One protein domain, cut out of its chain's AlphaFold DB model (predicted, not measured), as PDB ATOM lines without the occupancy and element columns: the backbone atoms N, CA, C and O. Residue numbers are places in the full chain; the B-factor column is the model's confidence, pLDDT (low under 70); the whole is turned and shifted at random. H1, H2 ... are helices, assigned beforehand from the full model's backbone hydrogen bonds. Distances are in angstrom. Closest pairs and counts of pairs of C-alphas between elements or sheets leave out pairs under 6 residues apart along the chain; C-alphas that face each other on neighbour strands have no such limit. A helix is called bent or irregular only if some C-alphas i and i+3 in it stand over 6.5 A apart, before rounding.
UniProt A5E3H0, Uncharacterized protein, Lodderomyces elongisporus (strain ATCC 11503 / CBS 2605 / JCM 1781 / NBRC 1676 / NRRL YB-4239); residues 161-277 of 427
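Overview. This is residues 161 to 277 of the 427 residues of an uncharacterized protein of Lodderomyces elongisporus (strain ATCC 11503 / CBS 2605 / JCM 1781 / NBRC 1676 / NRRL YB-4239) (UniProt A5E3H0). Four helices make an elongated up-and-down bundle, each running against the one before it in the chain. The long helix H1 runs nearly the whole length, with H2 and H4 packed along parts of it; H3 closes the group between H2 and H4, and also meets H1 toward the latter's beginning. The printed part has 117 residues with four named helices, H1, H2, H3 and H4 in chain order, and no named strand; the class is all helix. It is only just compact, close to loose, with a radius of gyration of the C-alphas of 15.9 A. It spans 55 by 27 by 18 A, only just a rod.

Arrangement. H1, residues 161 to 197, and H3, residues 229 to 255, are the hubs, touching three helices each. Residues 166 to 173 of H1 touch residues 231 to 238 of H3, closest at the C-alphas of Lys 170 and Ile 235, 6.9 A apart; the two run the same way at a shallow tilt of 29 degrees. H2, residues 205 to 219, touches residues 178 to 189 of H1, closest at the C-alphas of Val 185 and Phe 207, 6.3 A; this hairpin has a shallow tilt of 32 degrees, opposite ways. H2 and H3 form a hairpin too, at a shallow tilt of 7 degrees, with the closest C-alphas, Ile 210 and Ile 245, 7.0 A apart. H4, residues 257 to 275, touches residues 181 to 192 of H1 with its residues 262 to 266, closest at the C-alphas of Ala 188 and Val 262, 5.9 A; they run opposite ways at a shallow tilt of 16 degrees. Residues 246 to 254 of H3 and 259 to 267 of H4 touch in a third hairpin, at a shallow tilt of 31 degrees, closest at the C-alphas of Lys 253 and Ala 260, 4.8 A. H2 and H4 are apart. Every O i to N i+4 pair is within hydrogen-bond range in H3; the counts are 29 of 33 in H1, 9 of 11 in H2 and 11 of 15 in H4.

Along the chain. H1 begins at C-alpha 161 (-8.282, -11.937, 24.084) and is 53.9 A long; it is irregular, with C-alphas 161 and 164 7.1 A apart. H3 measures 38.9 A and H2 22.5 A. H4 measures 25.7 A, ends at C-alpha 275 (11.649, -16.069, 37.248), is irregular, with C-alphas 258 and 261 8.0 A apart, and has a kink of 37 degrees near residue 264.

Size, cuts and confidence. The two C-alphas farthest apart, those of Gly 161 and Asn 199, are 56.4 A from each other. The printed part has no cut. The link from H3 to H4 is tight, and those from H1 to H2 and H2 to H3 are short. The mean pLDDT of the printed part is 77.9, with residues 161, 171 to 175, 217 to 226 and 274 to 277 under 70.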
ATOM      1  N   GLY A 161      -9.535 -12.583  23.673       64.75
ATOM      2  CA  GLY A 161      -8.282 -11.937  24.084       64.75
ATOM      3  C   GLY A 161      -7.513 -12.678  25.186       64.75
ATOM      4  O   GLY A 161      -6.288 -12.643  25.193       64.75
ATOM      5  N   ARG A 162      -8.203 -13.412  26.071       71.69
ATOM      6  CA  ARG A 162      -7.596 -14.144  27.198       71.69
ATOM      7  C   ARG A 162      -7.306 -15.619  26.878       71.69
ATOM      8  O   ARG A 162      -6.565 -16.284  27.592       71.69
ATOM      9  N   ARG A 163      -7.821 -16.161  25.766       70.44
ATOM     10  CA  ARG A 163      -7.661 -17.589  25.418       70.44
ATOM     11  C   ARG A 163      -6.205 -18.021  25.256       70.44
ATOM     12  O   ARG A 163      -5.840 -19.109  25.691       70.44
ATOM     13  N   ARG A 164      -5.377 -17.195  24.607       70.62
ATOM     14  CA  ARG A 164      -3.982 -17.554  24.302       70.62
ATOM     15  C   ARG A 164      -3.136 -17.669  25.569       70.62
ATOM     16  O   ARG A 164      -2.377 -18.628  25.694       70.62
ATOM     17  N   SER A 165      -3.285 -16.720  26.493       71.56
ATOM     18  CA  SER A 165      -2.619 -16.750  27.797       71.56
ATOM     19  C   SER A 165      -3.132 -17.928  28.627       71.56
ATOM     20  O   SER A 165      -2.318 -18.705  29.114       71.56
ATOM     21  N   LEU A 166      -4.449 -18.171  28.677       71.50
ATOM     22  CA  LEU A 166      -5.005 -19.328  29.393       71.50
ATOM     23  C   LEU A 166      -4.541 -20.674  28.833       71.50
ATOM     24  O   LEU A 166      -4.252 -21.571  29.614       71.50
ATOM     25  N   LEU A 167      -4.468 -20.848  27.510       71.25
ATOM     26  CA  LEU A 167      -4.027 -22.113  26.917       71.25
ATOM     27  C   LEU A 167      -2.557 -22.398  27.252       71.25
ATOM     28  O   LEU A 167      -2.223 -23.518  27.636       71.25
ATOM     29  N   LYS A 168      -1.702 -21.370  27.166       73.06
ATOM     30  CA  LYS A 168      -0.296 -21.447  27.583       73.06
ATOM     31  C   LYS A 168      -0.197 -21.789  29.072       73.06
ATOM     32  O   LYS A 168       0.476 -22.748  29.429       73.06
ATOM     33  N   ASN A 169      -0.926 -21.067  29.920       71.62
ATOM     34  CA  ASN A 169      -0.892 -21.247  31.371       71.62
ATOM     35  C   ASN A 169      -1.433 -22.614  31.782       71.62
ATOM     36  O   ASN A 169      -0.850 -23.261  32.639       71.62
ATOM     37  N   LYS A 170      -2.491 -23.098  31.128       70.19
ATOM     38  CA  LYS A 170      -3.031 -24.447  31.306       70.19
ATOM     39  C   LYS A 170      -1.991 -25.511  30.954       70.19
ATOM     40  O   LYS A 170      -1.769 -26.424  31.742       70.19
ATOM     41  N   GLN A 171      -1.338 -25.391  29.798       68.62
ATOM     42  CA  GLN A 171      -0.309 -26.339  29.373       68.62
ATOM     43  C   GLN A 171       0.883 -26.350  30.339       68.62
ATOM     44  O   GLN A 171       1.287 -27.420  30.786       68.62
ATOM     45  N   THR A 172       1.394 -25.177  30.711       67.56
ATOM     46  CA  THR A 172       2.522 -25.039  31.639       67.56
ATOM     47  C   THR A 172       2.164 -25.509  33.055       67.56
ATOM     48  O   THR A 172       2.915 -26.280  33.648       67.56
ATOM     49  N   ALA A 173       0.986 -25.143  33.575       66.75
ATOM     50  CA  ALA A 173       0.525 -25.538  34.909       66.75
ATOM     51  C   ALA A 173       0.341 -27.060  35.050       66.75
ATOM     52  O   ALA A 173       0.650 -27.646  36.088       66.75
ATOM     53  N   ILE A 174      -0.185 -27.713  34.009       63.81
ATOM     54  CA  ILE A 174      -0.549 -29.135  34.064       63.81
ATOM     55  C   ILE A 174       0.619 -30.033  33.674       63.81
ATOM     56  O   ILE A 174       0.883 -31.014  34.370       63.81
ATOM     57  N   ASN A 175       1.300 -29.737  32.566       65.38
ATOM     58  CA  ASN A 175       2.267 -30.670  31.992       65.38
ATOM     59  C   ASN A 175       3.670 -30.482  32.563       65.38
ATOM     60  O   ASN A 175       4.401 -31.463  32.681       65.38
ATOM     61  N   GLU A 176       4.041 -29.254  32.925       70.19
ATOM     62  CA  GLU A 176       5.417 -28.913  33.293       70.19
ATOM     63  C   GLU A 176       5.541 -28.722  34.805       70.19
ATOM     64  O   GLU A 176       6.287 -29.445  35.459       70.19
ATOM     65  N   THR A 177       4.766 -27.821  35.410       74.44
ATOM     66  CA  THR A 177       4.970 -27.502  36.830       74.44
ATOM     67  C   THR A 177       4.413 -28.578  37.754       74.44
ATOM     68  O   THR A 177       5.059 -28.941  38.735       74.44
ATOM     69  N   LYS A 178       3.233 -29.137  37.459       77.81
ATOM     70  CA  LYS A 178       2.610 -30.153  38.320       77.81
ATOM     71  C   LYS A 178       3.398 -31.464  38.356       77.81
ATOM     72  O   LYS A 178       3.622 -32.000  39.439       77.81
ATOM     73  N   THR A 179       3.800 -31.981  37.196       81.12
ATOM     74  CA  THR A 179       4.493 -33.276  37.079       81.12
ATOM     75  C   THR A 179       5.849 -33.246  37.785       81.12
ATOM     76  O   THR A 179       6.157 -34.145  38.571       81.12
ATOM     77  N   TRP A 180       6.624 -32.179  37.576       84.81
ATOM     78  CA  TRP A 180       7.914 -31.983  38.232       84.81
ATOM     79  C   TRP A 180       7.774 -31.731  39.729       84.81
ATOM     80  O   TRP A 180       8.477 -32.366  40.514       84.81
ATOM     81  N   LEU A 181       6.832 -30.882  40.150       86.44
ATOM     82  CA  LEU A 181       6.584 -30.628  41.568       86.44
ATOM     83  C   LEU A 181       6.216 -31.918  42.317       86.44
ATOM     84  O   LEU A 181       6.748 -32.171  43.397       86.44
ATOM     85  N   GLU A 182       5.361 -32.769  41.744       88.06
ATOM     86  CA  GLU A 182       5.003 -34.057  42.346       88.06
ATOM     87  C   GLU A 182       6.231 -34.965  42.527       88.06
ATOM     88  O   GLU A 182       6.423 -35.560  43.592       88.06
ATOM     89  N   GLN A 183       7.089 -35.062  41.507       89.44
ATOM     90  CA  GLN A 183       8.313 -35.862  41.573       89.44
ATOM     91  C   GLN A 183       9.318 -35.308  42.590       89.44
ATOM     92  O   GLN A 183       9.881 -36.079  43.371       89.44
ATOM     93  N   LEU A 184       9.501 -33.987  42.634       89.69
ATOM     94  CA  LEU A 184      10.405 -33.322  43.573       89.69
ATOM     95  C   LEU A 184       9.947 -33.498  45.025       89.69
ATOM     96  O   LEU A 184      10.757 -33.831  45.888       89.69
ATOM     97  N   VAL A 185       8.646 -33.367  45.299       89.06
ATOM     98  CA  VAL A 185       8.085 -33.585  46.641       89.06
ATOM     99  C   VAL A 185       8.225 -35.056  47.062       89.06
ATOM    100  O   VAL A 185       8.594 -35.336  48.205       89.06
ATOM    101  N   LYS A 186       8.017 -36.018  46.146       90.31
ATOM    102  CA  LYS A 186       8.277 -37.449  46.411       90.31
ATOM    103  C   LYS A 186       9.751 -37.719  46.714       90.31
ATOM    104  O   LYS A 186      10.058 -38.470  47.643       90.31
ATOM    105  N   TYR A 187      10.660 -37.104  45.961       92.00
ATOM    106  CA  TYR A 187      12.100 -37.227  46.179       92.00
ATOM    107  C   TYR A 187      12.529 -36.632  47.528       92.00
ATOM    108  O   TYR A 187      13.253 -37.279  48.289       92.00
ATOM    109  N   ALA A 188      12.016 -35.450  47.876       89.75
ATOM    110  CA  ALA A 188      12.236 -34.820  49.173       89.75
ATOM    111  C   ALA A 188      11.757 -35.717  50.322       89.75
ATOM    112  O   ALA A 188      12.513 -35.984  51.256       89.75
ATOM    113  N   LYS A 189      10.551 -36.290  50.214       88.81
ATOM    114  CA  LYS A 189      10.035 -37.256  51.194       88.81
ATOM    115  C   LYS A 189      10.933 -38.491  51.324       88.81
ATOM    116  O   LYS A 189      11.218 -38.921  52.439       88.81
ATOM    117  N   SER A 190      11.395 -39.055  50.207       89.31
ATOM    118  CA  SER A 190      12.326 -40.193  50.216       89.31
ATOM    119  C   SER A 190      13.621 -39.852  50.959       89.31
ATOM    120  O   SER A 190      14.071 -40.613  51.813       89.31
ATOM    121  N   THR A 191      14.159 -38.655  50.716       88.00
ATOM    122  CA  THR A 191      15.366 -38.149  51.382       88.00
ATOM    123  C   THR A 191      15.163 -38.014  52.894       88.00
ATOM    124  O   THR A 191      16.004 -38.466  53.670       88.00
ATOM    125  N   LEU A 192      14.022 -37.474  53.338       86.31
ATOM    126  CA  LEU A 192      13.683 -37.388  54.766       86.31
ATOM    127  C   LEU A 192      13.518 -38.770  55.411       86.31
ATOM    128  O   LEU A 192      13.960 -38.979  56.539       86.31
ATOM    129  N   ASN A 193      12.953 -39.740  54.690       86.94
ATOM    130  CA  ASN A 193      12.865 -41.121  55.167       86.94
ATOM    131  C   ASN A 193      14.249 -41.765  55.323       86.94
ATOM    132  O   ASN A 193      14.492 -42.463  56.307       86.94
ATOM    133  N   SER A 194      15.175 -41.506  54.397       85.19
ATOM    134  CA  SER A 194      16.567 -41.946  54.533       85.19
ATOM    135  C   SER A 194      17.257 -41.291  55.731       85.19
ATOM    136  O   SER A 194      17.981 -41.964  56.452       85.19
ATOM    137  N   ILE A 195      16.994 -40.011  56.001       83.81
ATOM    138  CA  ILE A 195      17.509 -39.308  57.187       83.81
ATOM    139  C   ILE A 195      16.950 -39.924  58.482       83.81
ATOM    140  O   ILE A 195      17.696 -40.126  59.441       83.81
ATOM    141  N   ASN A 196      15.667 -40.295  58.493       83.06
ATOM    142  CA  ASN A 196      15.033 -40.974  59.626       83.06
ATOM    143  C   ASN A 196      15.662 -42.343  59.930       83.06
ATOM    144  O   ASN A 196      15.734 -42.740  61.092       83.06
ATOM    145  N   TYR A 197      16.183 -43.041  58.913       82.56
ATOM    146  CA  TYR A 197      16.919 -44.296  59.097       82.56
ATOM    147  C   TYR A 197      18.198 -44.118  59.935       82.56
ATOM    148  O   TYR A 197      18.590 -45.021  60.670       82.56
ATOM    149  N   PHE A 198      18.816 -42.933  59.899       80.94
ATOM    150  CA  PHE A 198      19.998 -42.588  60.697       80.94
ATOM    151  C   PHE A 198      19.652 -42.029  62.097       80.94
ATOM    152  O   PHE A 198      20.442 -41.294  62.681       80.94
ATOM    153  N   ASN A 199      18.490 -42.389  62.659       70.69
ATOM    154  CA  ASN A 199      17.992 -41.971  63.985       70.69
ATOM    155  C   ASN A 199      17.715 -40.467  64.157       70.69
ATOM    156  O   ASN A 199      17.584 -39.975  65.283       70.69
ATOM    157  N   HIS A 200      17.560 -39.726  63.064       72.88
ATOM    158  CA  HIS A 200      17.006 -38.378  63.116       72.88
ATOM    159  C   HIS A 200      15.466 -38.417  63.122       72.88
ATOM    160  O   HIS A 200      14.860 -39.372  62.650       72.88
ATOM    161  N   LYS A 201      14.814 -37.387  63.684       72.44
ATOM    162  CA  LYS A 201      13.345 -37.232  63.675       72.44
ATOM    163  C   LYS A 201      12.942 -36.122  62.706       72.44
ATOM    164  O   LYS A 201      12.600 -35.020  63.128       72.44
ATOM    165  N   ALA A 202      13.035 -36.390  61.412       73.31
ATOM    166  CA  ALA A 202      12.560 -35.493  60.372       73.31
ATOM    167  C   ALA A 202      11.046 -35.670  60.161       73.31
ATOM    168  O   ALA A 202      10.557 -36.780  59.935       73.31
ATOM    169  N   ASN A 203      10.302 -34.567  60.240       78.12
ATOM    170  CA  ASN A 203       8.855 -34.540  60.040       78.12
ATOM    171  C   ASN A 203       8.511 -34.567  58.540       78.12
ATOM    172  O   ASN A 203       8.839 -33.626  57.817       78.12
ATOM    173  N   THR A 204       7.820 -35.615  58.081       82.38
ATOM    174  CA  THR A 204       7.388 -35.773  56.678       82.38
ATOM    175  C   THR A 204       5.957 -35.301  56.412       82.38
ATOM    176  O   THR A 204       5.561 -35.205  55.252       82.38
ATOM    177  N   ASN A 205       5.186 -34.962  57.452       83.94
ATOM    178  CA  ASN A 205       3.748 -34.698  57.334       83.94
ATOM    179  C   ASN A 205       3.437 -33.519  56.402       83.94
ATOM    180  O   ASN A 205       2.442 -33.556  55.683       83.94
ATOM    181  N   ALA A 206       4.290 -32.491  56.377       83.12
ATOM    182  CA  ALA A 206       4.128 -31.348  55.479       83.12
ATOM    183  C   ALA A 206       4.198 -31.768  53.998       83.12
ATOM    184  O   ALA A 206       3.369 -31.352  53.194       83.12
ATOM    185  N   PHE A 207       5.130 -32.659  53.645       85.94
ATOM    186  CA  PHE A 207       5.280 -33.178  52.281       85.94
ATOM    187  C   PHE A 207       4.128 -34.116  51.904       85.94
ATOM    188  O   PHE A 207       3.668 -34.094  50.765       85.94
ATOM    189  N   ASP A 208       3.606 -34.884  52.863       84.69
ATOM    190  CA  ASP A 208       2.412 -35.709  52.662       84.69
ATOM    191  C   ASP A 208       1.163 -34.866  52.393       84.69
ATOM    192  O   ASP A 208       0.417 -35.151  51.458       84.69
ATOM    193  N   GLN A 209       0.968 -33.780  53.146       85.12
ATOM    194  CA  GLN A 209      -0.124 -32.834  52.906       85.12
ATOM    195  C   GLN A 209      -0.007 -32.156  51.536       85.12
ATOM    196  O   GLN A 209      -1.017 -31.970  50.859       85.12
ATOM    197  N   ILE A 210       1.212 -31.822  51.102       84.44
ATOM    198  CA  ILE A 210       1.452 -31.272  49.764       84.44
ATOM    199  C   ILE A 210       1.072 -32.300  48.690       84.44
ATOM    200  O   ILE A 210       0.336 -31.955  47.770       84.44
ATOM    201  N   LEU A 211       1.490 -33.565  48.815       84.62
ATOM    202  CA  LEU A 211       1.135 -34.619  47.851       84.62
ATOM    203  C   LEU A 211      -0.376 -34.871  47.777       84.62
ATOM    204  O   LEU A 211      -0.904 -35.059  46.682       84.62
ATOM    205  N   VAL A 212      -1.082 -34.848  48.913       85.62
ATOM    206  CA  VAL A 212      -2.549 -34.972  48.938       85.62
ATOM    207  C   VAL A 212      -3.196 -33.819  48.171       85.62
ATOM    208  O   VAL A 212      -3.989 -34.070  47.268       85.62
ATOM    209  N   LYS A 213      -2.789 -32.572  48.434       81.94
ATOM    210  CA  LYS A 213      -3.320 -31.398  47.724       81.94
ATOM    211  C   LYS A 213      -2.995 -31.402  46.219       81.94
ATOM    212  O   LYS A 213      -3.840 -31.015  45.416       81.94
ATOM    213  N   ILE A 214      -1.813 -31.882  45.806       81.75
ATOM    214  CA  ILE A 214      -1.458 -32.053  44.377       81.75
ATOM    215  C   ILE A 214      -2.417 -33.037  43.687       81.75
ATOM    216  O   ILE A 214      -2.828 -32.808  42.544       81.75
ATOM    217  N   ASN A 215      -2.784 -34.118  44.379       79.00
ATOM    218  CA  ASN A 215      -3.725 -35.115  43.873       79.00
ATOM    219  C   ASN A 215      -5.173 -34.599  43.872       79.00
ATOM    220  O   ASN A 215      -5.927 -34.910  42.963       79.00
ATOM    221  N   GLU A 216      -5.587 -33.761  44.821       76.12
ATOM    222  CA  GLU A 216      -6.924 -33.140  44.787       76.12
ATOM    223  C   GLU A 216      -7.106 -32.234  43.555       76.12
ATOM    224  O   GLU A 216      -8.160 -32.241  42.915       76.12
ATOM    225  N   LEU A 217      -6.039 -31.546  43.140       68.44
ATOM    226  CA  LEU A 217      -5.991 -30.737  41.917       68.44
ATOM    227  C   LEU A 217      -5.997 -31.571  40.618       68.44
ATOM    228  O   LEU A 217      -6.127 -31.007  39.534       68.44
ATOM    229  N   SER A 218      -5.851 -32.905  40.660       57.97
ATOM    230  CA  SER A 218      -5.921 -33.743  39.447       57.97
ATOM    231  C   SER A 218      -7.325 -33.956  38.903       57.97
ATOM    232  O   SER A 218      -7.458 -34.421  37.775       57.97
ATOM    233  N   ASN A 219      -8.355 -33.605  39.670       51.69
ATOM    234  CA  ASN A 219      -9.736 -33.950  39.342       51.69
ATOM    235  C   ASN A 219     -10.491 -32.842  38.592       51.69
ATOM    236  O   ASN A 219     -11.602 -33.080  38.119       51.69
ATOM    237  N   SER A 220      -9.906 -31.648  38.428       53.06
ATOM    238  CA  SER A 220     -10.466 -30.637  37.528       53.06
ATOM    239  C   SER A 220     -10.202 -31.066  36.084       53.06
ATOM    240  O   SER A 220      -9.051 -31.156  35.650       53.06
ATOM    241  N   ASN A 221     -11.278 -31.375  35.365       50.59
ATOM    242  CA  ASN A 221     -11.309 -31.884  33.995       50.59
ATOM    243  C   ASN A 221     -10.552 -30.951  33.031       50.59
ATOM    244  O   ASN A 221     -11.096 -29.996  32.486       50.59
ATOM    245  N   THR A 222      -9.266 -31.211  32.826       50.94
ATOM    246  CA  THR A 222      -8.370 -30.315  32.087       50.94
ATOM    247  C   THR A 222      -8.115 -30.756  30.649       50.94
ATOM    248  O   THR A 222      -7.401 -30.076  29.920       50.94
ATOM    249  N   ASN A 223      -8.755 -31.817  30.165       53.72
ATOM    250  CA  ASN A 223      -8.521 -32.304  28.801       53.72
ATOM    251  C   ASN A 223      -9.448 -31.694  27.735       53.72
ATOM    252  O   ASN A 223      -9.258 -31.969  26.555       53.72
ATOM    253  N   SER A 224     -10.426 -30.855  28.098       59.53
ATOM    254  CA  SER A 224     -11.255 -30.175  27.095       59.53
ATOM    255  C   SER A 224     -10.471 -29.064  26.389       59.53
ATOM    256  O   SER A 224      -9.764 -28.274  27.022       59.53
ATOM    257  N   ALA A 225     -10.626 -28.965  25.068       63.66
ATOM    258  CA  ALA A 225     -10.066 -27.856  24.291       63.66
ATOM    259  C   ALA A 225     -10.797 -26.528  24.575       63.66
ATOM    260  O   ALA A 225     -10.273 -25.443  24.322       63.66
ATOM    261  N   ILE A 226     -12.011 -26.605  25.129       69.12
ATOM    262  CA  ILE A 226     -12.831 -25.443  25.469       69.12
ATOM    263  C   ILE A 226     -12.405 -24.871  26.817       69.12
ATOM    264  O   ILE A 226     -12.396 -25.566  27.834       69.12
ATOM    265  N   LEU A 227     -12.083 -23.579  26.794       70.88
ATOM    266  CA  LEU A 227     -11.750 -22.771  27.959       70.88
ATOM    267  C   LEU A 227     -13.022 -22.109  28.497       70.88
ATOM    268  O   LEU A 227     -13.670 -21.329  27.790       70.88
ATOM    269  N   THR A 228     -13.355 -22.432  29.742       71.62
ATOM    270  CA  THR A 228     -14.474 -21.870  30.509       71.62
ATOM    271  C   THR A 228     -13.938 -21.085  31.705       71.62
ATOM    272  O   THR A 228     -12.763 -21.220  32.058       71.62
ATOM    273  N   ASN A 229     -14.789 -20.294  32.361       72.88
ATOM    274  CA  ASN A 229     -14.404 -19.593  33.593       72.88
ATOM    275  C   ASN A 229     -13.929 -20.547  34.708       72.88
ATOM    276  O   ASN A 229     -13.082 -20.163  35.499       72.88
ATOM    277  N   GLU A 230     -14.370 -21.809  34.741       72.12
ATOM    278  CA  GLU A 230     -13.817 -22.798  35.684       72.12
ATOM    279  C   GLU A 230     -12.339 -23.093  35.428       72.12
ATOM    280  O   GLU A 230     -11.593 -23.367  36.362       72.12
ATOM    281  N   VAL A 231     -11.892 -23.045  34.170       73.12
ATOM    282  CA  VAL A 231     -10.470 -23.203  33.839       73.12
ATOM    283  C   VAL A 231      -9.684 -21.986  34.322       73.12
ATOM    284  O   VAL A 231      -8.570 -22.138  34.815       73.12
ATOM    285  N   GLU A 232     -10.267 -20.793  34.215       72.81
ATOM    286  CA  GLU A 232      -9.695 -19.569  34.778       72.81
ATOM    287  C   GLU A 232      -9.588 -19.658  36.308       72.81
ATOM    288  O   GLU A 232      -8.502 -19.482  36.857       72.81
ATOM    289  N   GLU A 233     -10.668 -20.039  36.991       76.06
ATOM    290  CA  GLU A 233     -10.674 -20.272  38.438       76.06
ATOM    291  C   GLU A 233      -9.687 -21.369  38.848       76.06
ATOM    292  O   GLU A 233      -8.982 -21.222  39.841       76.06
ATOM    293  N   ALA A 234      -9.575 -22.452  38.078       74.94
ATOM    294  CA  ALA A 234      -8.618 -23.522  38.341       74.94
ATOM    295  C   ALA A 234      -7.165 -23.043  38.217       74.94
ATOM    296  O   ALA A 234      -6.332 -23.434  39.035       74.94
ATOM    297  N   ILE A 235      -6.854 -22.181  37.242       75.12
ATOM    298  CA  ILE A 235      -5.519 -21.577  37.100       75.12
ATOM    299  C   ILE A 235      -5.220 -20.663  38.293       75.12
ATOM    300  O   ILE A 235      -4.144 -20.770  38.877       75.12
ATOM    301  N   VAL A 236      -6.176 -19.825  38.706       76.75
ATOM    302  CA  VAL A 236      -6.025 -18.953  39.885       76.75
ATOM    303  C   VAL A 236      -5.865 -19.779  41.168       76.75
ATOM    304  O   VAL A 236      -4.997 -19.503  41.993       76.75
ATOM    305  N   ASN A 237      -6.649 -20.844  41.329       79.75
ATOM    306  CA  ASN A 237      -6.531 -21.768  42.455       79.75
ATOM    307  C   ASN A 237      -5.177 -22.485  42.463       79.75
ATOM    308  O   ASN A 237      -4.599 -22.685  43.532       79.75
ATOM    309  N   TYR A 238      -4.644 -22.834  41.292       79.19
ATOM    310  CA  TYR A 238      -3.313 -23.419  41.162       79.19
ATOM    311  C   TYR A 238      -2.207 -22.419  41.527       79.19
ATOM    312  O   TYR A 238      -1.273 -22.775  42.244       79.19
ATOM    313  N   GLU A 239      -2.328 -21.155  41.118       78.12
ATOM    314  CA  GLU A 239      -1.403 -20.089  41.522       78.12
ATOM    315  C   GLU A 239      -1.415 -19.895  43.048       78.12
ATOM    316  O   GLU A 239      -0.362 -19.927  43.691       78.12
ATOM    317  N   ASN A 240      -2.602 -19.817  43.654       81.25
ATOM    318  CA  ASN A 240      -2.759 -19.731  45.108       81.25
ATOM    319  C   ASN A 240      -2.185 -20.962  45.830       81.25
ATOM    320  O   ASN A 240      -1.574 -20.845  46.894       81.25
ATOM    321  N   PHE A 241      -2.341 -22.151  45.248       83.44
ATOM    322  CA  PHE A 241      -1.767 -23.384  45.774       83.44
ATOM    323  C   PHE A 241      -0.231 -23.356  45.782       83.44
ATOM    324  O   PHE A 241       0.387 -23.749  46.773       83.44
ATOM    325  N   LEU A 242       0.393 -22.843  44.721       81.00
ATOM    326  CA  LEU A 242       1.847 -22.691  44.645       81.00
ATOM    327  C   LEU A 242       2.370 -21.701  45.696       81.00
ATOM    328  O   LEU A 242       3.394 -21.963  46.331       81.00
ATOM    329  N   VAL A 243       1.645 -20.603  45.935       83.12
ATOM    330  CA  VAL A 243       1.954 -19.664  47.026       83.12
ATOM    331  C   VAL A 243       1.856 -20.366  48.385       83.12
ATOM    332  O   VAL A 243       2.785 -20.274  49.186       83.12
ATOM    333  N   ASN A 244       0.800 -21.153  48.616       86.12
ATOM    334  CA  ASN A 244       0.625 -21.914  49.857       86.12
ATOM    335  C   ASN A 244       1.771 -22.912  50.101       86.12
ATOM    336  O   ASN A 244       2.293 -22.982  51.210       86.12
ATOM    337  N   ILE A 245       2.210 -23.655  49.076       85.62
ATOM    338  CA  ILE A 245       3.358 -24.570  49.200       85.62
ATOM    339  C   ILE A 245       4.611 -23.808  49.618       85.62
ATOM    340  O   ILE A 245       5.345 -24.264  50.495       85.62
ATOM    341  N   ARG A 246       4.860 -22.644  49.009       86.19
ATOM    342  CA  ARG A 246       6.021 -21.817  49.339       86.19
ATOM    343  C   ARG A 246       5.996 -21.391  50.806       86.19
ATOM    344  O   ARG A 246       7.032 -21.441  51.464       86.19
ATOM    345  N   GLU A 247       4.841 -21.006  51.336       86.50
ATOM    346  CA  GLU A 247       4.684 -20.662  52.755       86.50
ATOM    347  C   GLU A 247       4.913 -21.873  53.672       86.50
ATOM    348  O   GLU A 247       5.673 -21.780  54.640       86.50
ATOM    349  N   VAL A 248       4.327 -23.029  53.339       88.19
ATOM    350  CA  VAL A 248       4.485 -24.278  54.106       88.19
ATOM    351  C   VAL A 248       5.948 -24.722  54.146       88.19
ATOM    352  O   VAL A 248       6.464 -25.035  55.219       88.19
ATOM    353  N   LEU A 249       6.644 -24.707  53.005       87.56
ATOM    354  CA  LEU A 249       8.058 -25.085  52.921       87.56
ATOM    355  C   LEU A 249       8.966 -24.098  53.663       87.56
ATOM    356  O   LEU A 249       9.895 -24.530  54.344       87.56
ATOM    357  N   ASN A 250       8.688 -22.791  53.595       87.12
ATOM    358  CA  ASN A 250       9.438 -21.788  54.356       87.12
ATOM    359  C   ASN A 250       9.241 -21.938  55.871       87.12
ATOM    360  O   ASN A 250      10.201 -21.802  56.626       87.12
ATOM    361  N   THR A 251       8.024 -22.258  56.314       88.62
ATOM    362  CA  THR A 251       7.726 -22.500  57.734       88.62
ATOM    363  C   THR A 251       8.436 -23.763  58.218       88.62
ATOM    364  O   THR A 251       9.175 -23.732  59.200       88.62
ATOM    365  N   TRP A 252       8.326 -24.855  57.456       88.81
ATOM    366  CA  TRP A 252       9.004 -26.115  57.760       88.81
ATOM    367  C   TRP A 252      10.531 -25.955  57.809       88.81
ATOM    368  O   TRP A 252      11.186 -26.502  58.696       88.81
ATOM    369  N   LYS A 253      11.110 -25.152  56.904       87.81
ATOM    370  CA  LYS A 253      12.543 -24.823  56.898       87.81
ATOM    371  C   LYS A 253      12.989 -24.159  58.204       87.81
ATOM    372  O   LYS A 253      14.065 -24.478  58.709       87.81
ATOM    373  N   GLN A 254      12.183 -23.244  58.745       86.62
ATOM    374  CA  GLN A 254      12.483 -22.552  60.003       86.62
ATOM    375  C   GLN A 254      12.372 -23.487  61.213       86.62
ATOM    376  O   GLN A 254      13.195 -23.409  62.123       86.62
ATOM    377  N   GLU A 255      11.403 -24.404  61.204       84.56
ATOM    378  CA  GLU A 255      11.215 -25.406  62.261       84.56
ATOM    379  C   GLU A 255      12.291 -26.512  62.237       84.56
ATOM    380  O   GLU A 255      12.627 -27.084  63.277       84.56
ATOM    381  N   HIS A 256      12.872 -26.800  61.066       81.38
ATOM    382  CA  HIS A 256      13.796 -27.916  60.846       81.38
ATOM    383  C   HIS A 256      15.108 -27.496  60.160       81.38
ATOM    384  O   HIS A 256      15.494 -28.041  59.124       81.38
ATOM    385  N   LEU A 257      15.847 -26.575  60.788       82.12
ATOM    386  CA  LEU A 257      17.103 -26.008  60.262       82.12
ATOM    387  C   LEU A 257      18.147 -27.053  59.818       82.12
ATOM    388  O   LEU A 257      18.847 -26.834  58.834       82.12
ATOM    389  N   SER A 258      18.244 -28.203  60.494       81.00
ATOM    390  CA  SER A 258      19.193 -29.277  60.147       81.00
ATOM    391  C   SER A 258      18.910 -29.945  58.797       81.00
ATOM    392  O   SER A 258      19.803 -30.564  58.222       81.00
ATOM    393  N   PHE A 259      17.679 -29.833  58.294       84.12
ATOM    394  CA  PHE A 259      17.219 -30.453  57.048       84.12
ATOM    395  C   PHE A 259      16.676 -29.418  56.054       84.12
ATOM    396  O   PHE A 259      16.051 -29.785  55.062       84.12
ATOM    397  N   ALA A 260      16.955 -28.134  56.299       85.75
ATOM    398  CA  ALA A 260      16.525 -27.002  55.483       85.75
ATOM    399  C   ALA A 260      16.837 -27.183  53.988       85.75
ATOM    400  O   ALA A 260      16.005 -26.851  53.147       85.75
ATOM    401  N   PHE A 261      17.977 -27.810  53.669       86.75
ATOM    402  CA  PHE A 261      18.410 -28.069  52.295       86.75
ATOM    403  C   PHE A 261      17.379 -28.859  51.466       86.75
ATOM    404  O   PHE A 261      17.308 -28.686  50.255       86.75
ATOM    405  N   VAL A 262      16.562 -29.713  52.101       87.62
ATOM    406  CA  VAL A 262      15.527 -30.502  51.412       87.62
ATOM    407  C   VAL A 262      14.401 -29.600  50.899       87.62
ATOM    408  O   VAL A 262      13.922 -29.787  49.783       87.62
ATOM    409  N   ALA A 263      13.995 -28.612  51.700       87.62
ATOM    410  CA  ALA A 263      13.013 -27.613  51.289       87.62
ATOM    411  C   ALA A 263      13.620 -26.607  50.299       87.62
ATOM    412  O   ALA A 263      12.939 -26.206  49.357       87.62
ATOM    413  N   ASP A 264      14.900 -26.257  50.469       88.94
ATOM    414  CA  ASP A 264      15.606 -25.316  49.591       88.94
ATOM    415  C   ASP A 264      15.671 -25.801  48.142       88.94
ATOM    416  O   ASP A 264      15.401 -25.019  47.243       88.94
ATOM    417  N   VAL A 265      15.889 -27.099  47.894       89.50
ATOM    418  CA  VAL A 265      15.881 -27.656  46.526       89.50
ATOM    419  C   VAL A 265      14.552 -27.396  45.802       89.50
ATOM    420  O   VAL A 265      14.546 -27.046  44.623       89.50
ATOM    421  N   ILE A 266      13.418 -27.545  46.496       88.56
ATOM    422  CA  ILE A 266      12.095 -27.300  45.901       88.56
ATOM    423  C   ILE A 266      11.849 -25.798  45.748       88.56
ATOM    424  O   ILE A 266      11.355 -25.363  44.710       88.56
ATOM    425  N   LEU A 267      12.193 -25.001  46.762       88.12
ATOM    426  CA  LEU A 267      12.014 -23.550  46.737       88.12
ATOM    427  C   LEU A 267      12.852 -22.891  45.636       88.12
ATOM    428  O   LEU A 267      12.342 -22.024  44.927       88.12
ATOM    429  N   ASP A 268      14.096 -23.325  45.454       87.94
ATOM    430  CA  ASP A 268      14.996 -22.834  44.412       87.94
ATOM    431  C   ASP A 268      14.490 -23.208  43.022       87.94
ATOM    432  O   ASP A 268      14.450 -22.345  42.143       87.94
ATOM    433  N   TRP A 269      14.022 -24.449  42.836       88.50
ATOM    434  CA  TRP A 269      13.371 -24.861  41.590       88.50
ATOM    435  C   TRP A 269      12.148 -23.987  41.291       88.50
ATOM    436  O   TRP A 269      12.065 -23.393  40.217       88.50
ATOM    437  N   MET A 270      11.246 -23.805  42.264       82.94
ATOM    438  CA  MET A 270      10.087 -22.922  42.104       82.94
ATOM    439  C   MET A 270      10.534 -21.507  41.710       82.94
ATOM    440  O   MET A 270      10.019 -20.935  40.757       82.94
ATOM    441  N   ASN A 271      11.509 -20.925  42.408       81.94
ATOM    442  CA  ASN A 271      11.976 -19.567  42.129       81.94
ATOM    443  C   ASN A 271      12.579 -19.416  40.726       81.94
ATOM    444  O   ASN A 271      12.349 -18.389  40.087       81.94
ATOM    445  N   GLN A 272      13.309 -20.417  40.233       78.69
ATOM    446  CA  GLN A 272      13.873 -20.412  38.882       78.69
ATOM    447  C   GLN A 272      12.780 -20.494  37.810       78.69
ATOM    448  O   GLN A 272      12.797 -19.692  36.879       78.69
ATOM    449  N   GLU A 273      11.793 -21.373  37.986       71.12
ATOM    450  CA  GLU A 273      10.668 -21.545  37.052       71.12
ATOM    451  C   GLU A 273       9.753 -20.307  36.985       71.12
ATOM    452  O   GLU A 273       9.336 -19.881  35.908       71.12
ATOM    453  N   PHE A 274       9.489 -19.644  38.118       63.78
ATOM    454  CA  PHE A 274       8.688 -18.408  38.128       63.78
ATOM    455  C   PHE A 274       9.466 -17.172  37.643       63.78
ATOM    456  O   PHE A 274       8.854 -16.210  37.177       63.78
ATOM    457  N   SER A 275      10.803 -17.181  37.719       56.19
ATOM    458  CA  SER A 275      11.649 -16.069  37.248       56.19
ATOM    459  C   SER A 275      12.002 -16.167  35.759       56.19
ATOM    460  O   SER A 275      12.272 -15.146  35.131       56.19
ATOM    461  N   SER A 276      11.987 -17.371  35.177       52.25
ATOM    462  CA  SER A 276      12.363 -17.638  33.779       52.25
ATOM    463  C   SER A 276      11.259 -17.342  32.750       52.25
ATOM    464  O   SER A 276      11.498 -17.471  31.549       52.25
ATOM    465  N   GLY A 277      10.074 -16.885  33.180       48.94
ATOM    466  CA  GLY A 277       9.003 -16.425  32.283       48.94
ATOM    467  C   GLY A 277       7.681 -17.197  32.357       48.94
ATOM    468  O   GLY A 277       6.798 -16.954  31.526       48.94
TER     469      GLY A 277